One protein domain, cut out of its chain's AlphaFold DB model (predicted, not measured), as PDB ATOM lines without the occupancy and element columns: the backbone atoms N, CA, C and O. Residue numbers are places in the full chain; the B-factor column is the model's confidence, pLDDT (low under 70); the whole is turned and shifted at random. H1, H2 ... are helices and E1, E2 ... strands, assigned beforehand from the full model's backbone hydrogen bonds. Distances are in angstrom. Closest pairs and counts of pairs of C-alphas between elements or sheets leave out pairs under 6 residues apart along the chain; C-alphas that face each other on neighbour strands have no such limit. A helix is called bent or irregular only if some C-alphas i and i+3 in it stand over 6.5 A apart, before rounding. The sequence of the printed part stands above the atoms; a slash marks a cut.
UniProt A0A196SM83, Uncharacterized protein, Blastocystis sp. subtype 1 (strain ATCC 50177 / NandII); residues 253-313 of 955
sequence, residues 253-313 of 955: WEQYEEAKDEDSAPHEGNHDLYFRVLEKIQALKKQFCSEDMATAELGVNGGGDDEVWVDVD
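Overview. This is residues 253 to 313 of the 955 residues of an uncharacterized protein of Blastocystis sp. subtype 1 (strain ATCC 50177 / NandII) (UniProt A0A196SM83). A narrow two-stranded hairpin, E1 and E2, has a short helix, H1, beside E2 and a longer, kinked helix, H2, running lengthwise beside E1. Loops reach the two ends of the outline, at Asp 263 and Glu 291. The printed part has 61 residues, with two named helices and then two named strands in the order H1, H2, E1, E2; the sheet, E1 - E2, is antiparallel and the class is mixed, helices and strands. It is only just compact, close to loose, with a radius of gyration of the C-alphas of 12.4 A, and its outline is a rod of 39 by 19 by 19 A.

Arrangement. H1, residues 253 to 259, comes closest to E2, residues 308 to 313, at the C-alphas of Gln 255 and Val 310, 6.0 A apart. H2, residues 272 to 287, is only just apart from H1, at 8.4 A. H2 comes closest to E1, residues 295 to 300, at the C-alphas of Val 277 and Val 300, 6.7 A apart. H2 and E2 are apart. E1 and E2 form a hairpin, antiparallel at 153 degrees, with N 298 and O 310 within hydrogen-bond range at 2.9 A and N 300 and O 308 at 2.7 A. In H1 every O i to N i+4 pair is within hydrogen-bond range; in H2, 7 of 12 are.

Along the chain. H1 begins at C-alpha 253 (261.817, 275.703, 178.576) and is 9.8 A long. H2 begins at C-alpha 272 (263.231, 275.113, 190.009) and measures 24.2 A; it is irregular, with C-alphas 276 and 279 7.2 A apart, and has a kink of 41 degrees near residue 279. E1 measures 15.8 A. E2 measures 16.0 A and ends at C-alpha 313 (268.640, 279.749, 168.598).

Size, cuts and confidence. The two C-alphas farthest apart, of Asp 263 and Glu 291, are separated by 39.0 A. The printed part has no cut. The link from H1 to H2, 12 residues, is long. The mean pLDDT of the printed part is 80.0, and residues 262 to 272 and 303 to 305 of the model are under 70.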
ATOM      1  N   TRP A 253     262.942 276.383 177.946       87.69
ATOM      2  CA  TRP A 253     261.817 275.703 178.576       87.69
ATOM      3  C   TRP A 253     260.911 275.042 177.539       87.69
ATOM      4  O   TRP A 253     260.577 273.871 177.692       87.69
ATOM      5  N   GLU A 254     260.552 275.759 176.473       87.88
ATOM      6  CA  GLU A 254     259.706 275.224 175.401       87.88
ATOM      7  C   GLU A 254     260.343 273.994 174.746       87.88
ATOM      8  O   GLU A 254     259.698 272.953 174.639       87.88
ATOM      9  N   GLN A 255     261.632 274.061 174.407       87.81
ATOM     10  CA  GLN A 255     262.329 272.908 173.834       87.81
ATOM     11  C   GLN A 255     262.515 271.759 174.820       87.81
ATOM     12  O   GLN A 255     262.396 270.594 174.446       87.81
ATOM     13  N   TYR A 256     262.808 272.067 176.081       88.31
ATOM     14  CA  TYR A 256     262.949 271.055 177.117       88.31
ATOM     15  C   TYR A 256     261.637 270.291 177.334       88.31
ATOM     16  O   TYR A 256     261.647 269.063 177.413       88.31
ATOM     17  N   GLU A 257     260.508 270.999 177.396       84.81
ATOM     18  CA  GLU A 257     259.183 270.393 177.543       84.81
ATOM     19  C   GLU A 257     258.798 269.520 176.343       84.81
ATOM     20  O   GLU A 257     258.136 268.501 176.532       84.81
ATOM     21  N   GLU A 258     259.221 269.884 175.130       85.81
ATOM     22  CA  GLU A 258     259.016 269.065 173.930       85.81
ATOM     23  C   GLU A 258     259.925 267.828 173.884       85.81
ATOM     24  O   GLU A 258     259.519 266.786 173.367       85.81
ATOM     25  N   ALA A 259     261.151 267.936 174.402       84.62
ATOM     26  CA  ALA A 259     262.176 266.900 174.296       84.62
ATOM     27  C   ALA A 259     262.201 265.905 175.467       84.62
ATOM     28  O   ALA A 259     262.767 264.820 175.324       84.62
ATOM     29  N   LYS A 260     261.637 266.254 176.630       80.69
ATOM     30  CA  LYS A 260     261.615 265.366 177.802       80.69
ATOM     31  C   LYS A 260     260.694 264.157 177.586       80.69
ATOM     32  O   LYS A 260     259.651 264.255 176.944       80.69
ATOM     33  N   ASP A 261     261.039 263.027 178.201       77.56
ATOM     34  CA  ASP A 261     260.185 261.835 178.189       77.56
ATOM     35  C   ASP A 261     258.873 262.084 178.956       77.56
ATOM     36  O   ASP A 261     258.893 262.713 180.018       77.56
ATOM     37  N   GLU A 262     257.746 261.537 178.476       68.62
ATOM     38  CA  GLU A 262     256.419 261.668 179.119       68.62
ATOM     39  C   GLU A 262     256.393 261.155 180.573       68.62
ATOM     40  O   GLU A 262     255.610 261.645 181.386       68.62
ATOM     41  N   ASP A 263     257.266 260.197 180.907       63.12
ATOM     42  CA  ASP A 263     257.406 259.616 182.250       63.12
ATOM     43  C   ASP A 263     258.350 260.421 183.170       63.12
ATOM     44  O   ASP A 263     258.530 260.066 184.340       63.12
ATOM     45  N   SER A 264     258.964 261.500 182.667       64.06
ATOM     46  CA  SER A 264     259.795 262.394 183.480       64.06
ATOM     47  C   SER A 264     258.957 262.984 184.609       64.06
ATOM     48  O   SER A 264     257.817 263.403 184.392       64.06
ATOM     49  N   ALA A 265     259.517 263.026 185.825       56.66
ATOM     50  CA  ALA A 265     258.821 263.589 186.977       56.66
ATOM     51  C   ALA A 265     258.259 264.978 186.617       56.66
ATOM     52  O   ALA A 265     258.989 265.789 186.040       56.66
ATOM     53  N   PRO A 266     256.977 265.260 186.913       51.00
ATOM     54  CA  PRO A 266     256.426 266.579 186.667       51.00
ATOM     55  C   PRO A 266     257.223 267.583 187.497       51.00
ATOM     56  O   PRO A 266     257.219 267.511 188.725       51.00
ATOM     57  N   HIS A 267     257.909 268.511 186.832       56.28
ATOM     58  CA  HIS A 267     258.467 269.666 187.523       56.28
ATOM     59  C   HIS A 267     257.295 270.484 188.035       56.28
ATOM     60  O   HIS A 267     256.402 270.844 187.261       56.28
ATOM     61  N   GLU A 268     257.258 270.731 189.343       47.00
ATOM     62  CA  GLU A 268     256.280 271.625 189.962       47.00
ATOM     63  C   GLU A 268     256.576 273.072 189.517       47.00
ATOM     64  O   GLU A 268     257.111 273.893 190.253       47.00
ATOM     65  N   GLY A 269     256.254 273.380 188.259       53.03
ATOM     66  CA  GLY A 269     256.393 274.698 187.651       53.03
ATOM     67  C   GLY A 269     257.751 274.993 187.005       53.03
ATOM     68  O   GLY A 269     258.745 274.290 187.172       53.03
ATOM     69  N   ASN A 270     257.775 276.106 186.273       59.72
ATOM     70  CA  ASN A 270     258.895 276.622 185.482       59.72
ATOM     71  C   ASN A 270     260.048 277.195 186.351       59.72
ATOM     72  O   ASN A 270     260.809 278.054 185.926       59.72
ATOM     73  N   HIS A 271     260.130 276.836 187.631       65.62
ATOM     74  CA  HIS A 271     260.749 277.684 188.658       65.62
ATOM     75  C   HIS A 271     262.038 277.102 189.221       65.62
ATOM     76  O   HIS A 271     263.059 277.787 189.248       65.62
ATOM     77  N   ASP A 272     262.022 275.818 189.581       68.69
ATOM     78  CA  ASP A 272     263.231 275.113 190.009       68.69
ATOM     79  C   ASP A 272     264.226 274.967 188.847       68.69
ATOM     80  O   ASP A 272     265.438 275.107 189.021       68.69
ATOM     81  N   LEU A 273     263.713 274.788 187.622       77.88
ATOM     82  CA  LEU A 273     264.561 274.698 186.439       77.88
ATOM     83  C   LEU A 273     265.276 276.017 186.132       77.88
ATOM     84  O   LEU A 273     266.444 275.973 185.751       77.88
ATOM     85  N   TYR A 274     264.619 277.169 186.336       83.75
ATOM     86  CA  TYR A 274     265.174 278.493 186.030       83.75
ATOM     87  C   TYR A 274     266.573 278.665 186.610       83.75
ATOM     88  O   TYR A 274     267.510 278.964 185.875       83.75
ATOM     89  N   PHE A 275     266.746 278.410 187.908       77.75
ATOM     90  CA  PHE A 275     268.046 278.592 188.552       77.75
ATOM     91  C   PHE A 275     269.060 277.508 188.202       77.75
ATOM     92  O   PHE A 275     270.234 277.834 188.053       77.75
ATOM     93  N   ARG A 276     268.623 276.264 187.968       77.62
ATOM     94  CA  ARG A 276     269.512 275.184 187.503       77.62
ATOM     95  C   ARG A 276     270.140 275.482 186.143       77.62
ATOM     96  O   ARG A 276     271.251 275.031 185.868       77.62
ATOM     97  N   VAL A 277     269.438 276.222 185.279       85.88
ATOM     98  CA  VAL A 277     269.955 276.614 183.960       85.88
ATOM     99  C   VAL A 277     270.454 278.055 183.903       85.88
ATOM    100  O   VAL A 277     271.125 278.398 182.935       85.88
ATOM    101  N   LEU A 278     270.193 278.898 184.909       85.94
ATOM    102  CA  LEU A 278     270.540 280.324 184.878       85.94
ATOM    103  C   LEU A 278     272.038 280.554 184.650       85.94
ATOM    104  O   LEU A 278     272.411 281.380 183.820       85.94
ATOM    105  N   GLU A 279     272.911 279.813 185.330       83.62
ATOM    106  CA  GLU A 279     274.358 279.916 185.104       83.62
ATOM    107  C   GLU A 279     274.757 279.490 183.692       83.62
ATOM    108  O   GLU A 279     275.587 280.140 183.048       83.62
ATOM    109  N   LYS A 280     274.124 278.427 183.178       89.81
ATOM    110  CA  LYS A 280     274.323 277.961 181.802       89.81
ATOM    111  C   LYS A 280     273.859 279.038 180.809       89.81
ATOM    112  O   LYS A 280     274.602 279.344 179.882       89.81
ATOM    113  N   ILE A 281     272.721 279.697 181.052       90.94
ATOM    114  CA  ILE A 281     272.224 280.848 180.275       90.94
ATOM    115  C   ILE A 281     273.217 282.014 180.324       90.94
ATOM    116  O   ILE A 281     273.561 282.581 179.288       90.94
ATOM    117  N   GLN A 282     273.733 282.366 181.501       88.38
ATOM    118  CA  GLN A 282     274.708 283.449 181.651       88.38
ATOM    119  C   GLN A 282     276.028 283.148 180.927       88.38
ATOM    120  O   GLN A 282     276.640 284.054 180.354       88.38
ATOM    121  N   ALA A 283     276.470 281.888 180.920       87.50
ATOM    122  CA  ALA A 283     277.619 281.447 180.136       87.50
ATOM    123  C   ALA A 283     277.330 281.491 178.628       87.50
ATOM    124  O   ALA A 283     278.181 281.925 177.851       87.50
ATOM    125  N   LEU A 284     276.124 281.101 178.221       88.88
ATOM    126  CA  LEU A 284     275.682 281.085 176.832       88.88
ATOM    127  C   LEU A 284     275.556 282.496 176.243       88.88
ATOM    128  O   LEU A 284     276.052 282.761 175.152       88.88
ATOM    129  N   LYS A 285     275.008 283.446 177.007       89.88
ATOM    130  CA  LYS A 285     274.952 284.871 176.643       89.88
ATOM    131  C   LYS A 285     276.317 285.446 176.273       89.88
ATOM    132  O   LYS A 285     276.393 286.281 175.381       89.88
ATOM    133  N   LYS A 286     277.391 284.991 176.933       84.31
ATOM    134  CA  LYS A 286     278.769 285.411 176.622       84.31
ATOM    135  C   LYS A 286     279.269 284.859 175.284       84.31
ATOM    136  O   LYS A 286     280.183 285.443 174.708       84.31
ATOM    137  N   GLN A 287     278.706 283.748 174.806       86.75
ATOM    138  CA  GLN A 287     279.000 283.199 173.480       86.75
ATOM    139  C   GLN A 287     278.268 283.999 172.393       86.75
ATOM    140  O   GLN A 287     278.878 284.355 171.388       86.75
ATOM    141  N   PHE A 288     277.016 284.397 172.644       90.56
ATOM    142  CA  PHE A 288     276.192 285.240 171.762       90.56
ATOM    143  C   PHE A 288     276.573 286.739 171.769       90.56
ATOM    144  O   PHE A 288     275.725 287.630 171.678       90.56
ATOM    145  N   CYS A 289     277.869 287.037 171.874       85.88
ATOM    146  CA  CYS A 289     278.419 288.394 171.776       85.88
ATOM    147  C   CYS A 289     278.934 288.740 170.366       85.88
ATOM    148  O   CYS A 289     279.338 289.880 170.135       85.88
ATOM    149  N   SER A 290     278.956 287.769 169.447       81.12
ATOM    150  CA  SER A 290     279.416 287.919 168.059       81.12
ATOM    151  C   SER A 290     278.273 287.681 167.078       81.12
ATOM    152  O   SER A 290     277.421 286.833 167.330       81.12
ATOM    153  N   GLU A 291     278.313 288.369 165.936       78.25
ATOM    154  CA  GLU A 291     277.403 288.154 164.804       78.25
ATOM    155  C   GLU A 291     277.462 286.721 164.255       78.25
ATOM    156  O   GLU A 291     276.461 286.200 163.777       78.25
ATOM    157  N   ASP A 292     278.625 286.071 164.353       83.31
ATOM    158  CA  ASP A 292     278.853 284.736 163.785       83.31
ATOM    159  C   ASP A 292     278.188 283.602 164.589       83.31
ATOM    160  O   ASP A 292     278.116 282.465 164.117       83.31
ATOM    161  N   MET A 293     277.730 283.879 165.815       84.06
ATOM    162  CA  MET A 293     277.109 282.881 166.690       84.06
ATOM    163  C   MET A 293     275.587 282.929 166.558       84.06
ATOM    164  O   MET A 293     274.939 283.773 167.168       84.06
ATOM    165  N   ALA A 294     275.021 282.001 165.783       87.94
ATOM    166  CA  ALA A 294     273.575 281.903 165.565       87.94
ATOM    167  C   ALA A 294     272.886 280.875 166.478       87.94
ATOM    168  O   ALA A 294     271.769 281.104 166.932       87.94
ATOM    169  N   THR A 295     273.553 279.759 166.782       90.88
ATOM    170  CA  THR A 295     272.989 278.672 167.592       90.88
ATOM    171  C   THR A 295     274.007 278.106 168.577       90.88
ATOM    172  O   THR A 295     275.218 278.217 168.374       90.88
ATOM    173  N   ALA A 296     273.515 277.492 169.653       91.88
ATOM    174  CA  ALA A 296     274.329 276.774 170.625       91.88
ATOM    175  C   ALA A 296     273.512 275.689 171.341       91.88
ATOM    176  O   ALA A 296     272.330 275.875 171.601       91.88
ATOM    177  N   GLU A 297     274.150 274.582 171.712       90.06
ATOM    178  CA  GLU A 297     273.509 273.505 172.474       90.06
ATOM    179  C   GLU A 297     273.659 273.728 173.985       90.06
ATOM    180  O   GLU A 297     274.715 274.154 174.472       90.06
ATOM    181  N   LEU A 298     272.615 273.398 174.746       91.62
ATOM    182  CA  LEU A 298     272.615 273.475 176.204       91.62
ATOM    183  C   LEU A 298     272.011 272.199 176.801       91.62
ATOM    184  O   LEU A 298     270.856 271.870 176.559       91.62
ATOM    185  N   GLY A 299     272.791 271.491 177.618       89.44
ATOM    186  CA  GLY A 299     272.291 270.369 178.410       89.44
ATOM    187  C   GLY A 299     271.459 270.870 179.591       89.44
ATOM    188  O   GLY A 299     271.938 271.671 180.398       89.44
ATOM    189  N   VAL A 300     270.224 270.404 179.711       86.81
ATOM    190  CA  VAL A 300     269.260 270.761 180.756       86.81
ATOM    191  C   VAL A 300     269.054 269.559 181.671       86.81
ATOM    192  O   VAL A 300     268.600 268.503 181.234       86.81
ATOM    193  N   ASN A 301     269.361 269.715 182.960       80.38
ATOM    194  CA  ASN A 301     269.105 268.686 183.964       80.38
ATOM    195  C   ASN A 301     267.842 269.045 184.766       80.38
ATOM    196  O   ASN A 301     267.866 269.947 185.606       80.38
ATOM    197  N   GLY A 302     266.749 268.317 184.524       70.38
ATOM    198  CA  GLY A 302     265.487 268.472 185.259       70.38
ATOM    199  C   GLY A 302     265.481 267.860 186.669       70.38
ATOM    200  O   GLY A 302     264.491 267.937 187.372       70.38
ATOM    201  N   GLY A 303     266.561 267.231 187.127       65.38
ATOM    202  CA  GLY A 303     266.643 266.546 188.424       65.38
ATOM    203  C   GLY A 303     266.780 265.031 188.353       65.38
ATOM    204  O   GLY A 303     266.774 264.393 189.402       65.38
ATOM    205  N   GLY A 304     266.932 264.472 187.150       66.12
ATOM    206  CA  GLY A 304     267.405 263.104 186.933       66.12
ATOM    207  C   GLY A 304     268.920 263.037 186.710       66.12
ATOM    208  O   GLY A 304     269.605 264.060 186.683       66.12
ATOM    209  N   ASP A 305     269.443 261.824 186.525       63.31
ATOM    210  CA  ASP A 305     270.864 261.610 186.209       63.31
ATOM    211  C   ASP A 305     271.209 262.000 184.755       63.31
ATOM    212  O   ASP A 305     272.367 262.295 184.458       63.31
ATOM    213  N   ASP A 306     270.207 262.059 183.871       75.12
ATOM    214  CA  ASP A 306     270.367 262.373 182.449       75.12
ATOM    215  C   ASP A 306     270.091 263.857 182.135       75.12
ATOM    216  O   ASP A 306     269.198 264.491 182.705       75.12
ATOM    217  N   GLU A 307     270.860 264.411 181.193       85.62
ATOM    218  CA  GLU A 307     270.637 265.750 180.637       85.62
ATOM    219  C   GLU A 307     269.853 265.668 179.320       85.62
ATOM    220  O   GLU A 307     270.198 264.897 178.422       85.62
ATOM    221  N   VAL A 308     268.835 266.518 179.181       87.06
ATOM    222  CA  VAL A 308     268.126 266.757 177.918       87.06
ATOM    223  C   VAL A 308     268.841 267.886 177.188       87.06
ATOM    224  O   VAL A 308     268.968 268.984 177.720       87.06
ATOM    225  N   TRP A 309     269.331 267.629 175.980       90.38
ATOM    226  CA  TRP A 309     270.017 268.641 175.179       90.38
ATOM    227  C   TRP A 309     269.005 269.454 174.378       90.38
ATOM    228  O   TRP A 309     268.186 268.875 173.667       90.38
ATOM    229  N   VAL A 310     269.064 270.781 174.509       91.62
ATOM    230  CA  VAL A 310     268.223 271.721 173.757       91.62
ATOM    231  C   VAL A 310     269.074 272.606 172.851       91.62
ATOM    232  O   VAL A 310     270.189 272.994 173.215       91.62
ATOM    233  N   ASP A 311     268.523 272.955 171.693       91.94
ATOM    234  CA  ASP A 311     269.134 273.845 170.711       91.94
ATOM    235  C   ASP A 311     268.687 275.286 170.967       91.94
ATOM    236  O   ASP A 311     267.547 275.681 170.716       91.94
ATOM    237  N   VAL A 312     269.593 276.125 171.447       93.19
ATOM    238  CA  VAL A 312     269.321 277.545 171.655       93.19
ATOM    239  C   VAL A 312     269.615 278.319 170.376       93.19
ATOM    240  O   VAL A 312     270.756 278.360 169.919       93.19
ATOM    241  N   ASP A 313     268.583 278.955 169.825       92.50
ATOM    242  CA  ASP A 313     268.640 279.749 168.598       92.50
ATOM    243  C   ASP A 313     268.519 281.244 168.934       92.50
ATOM    244  O   ASP A 313     267.567 281.672 169.597       92.50
TER     245      ASP A 313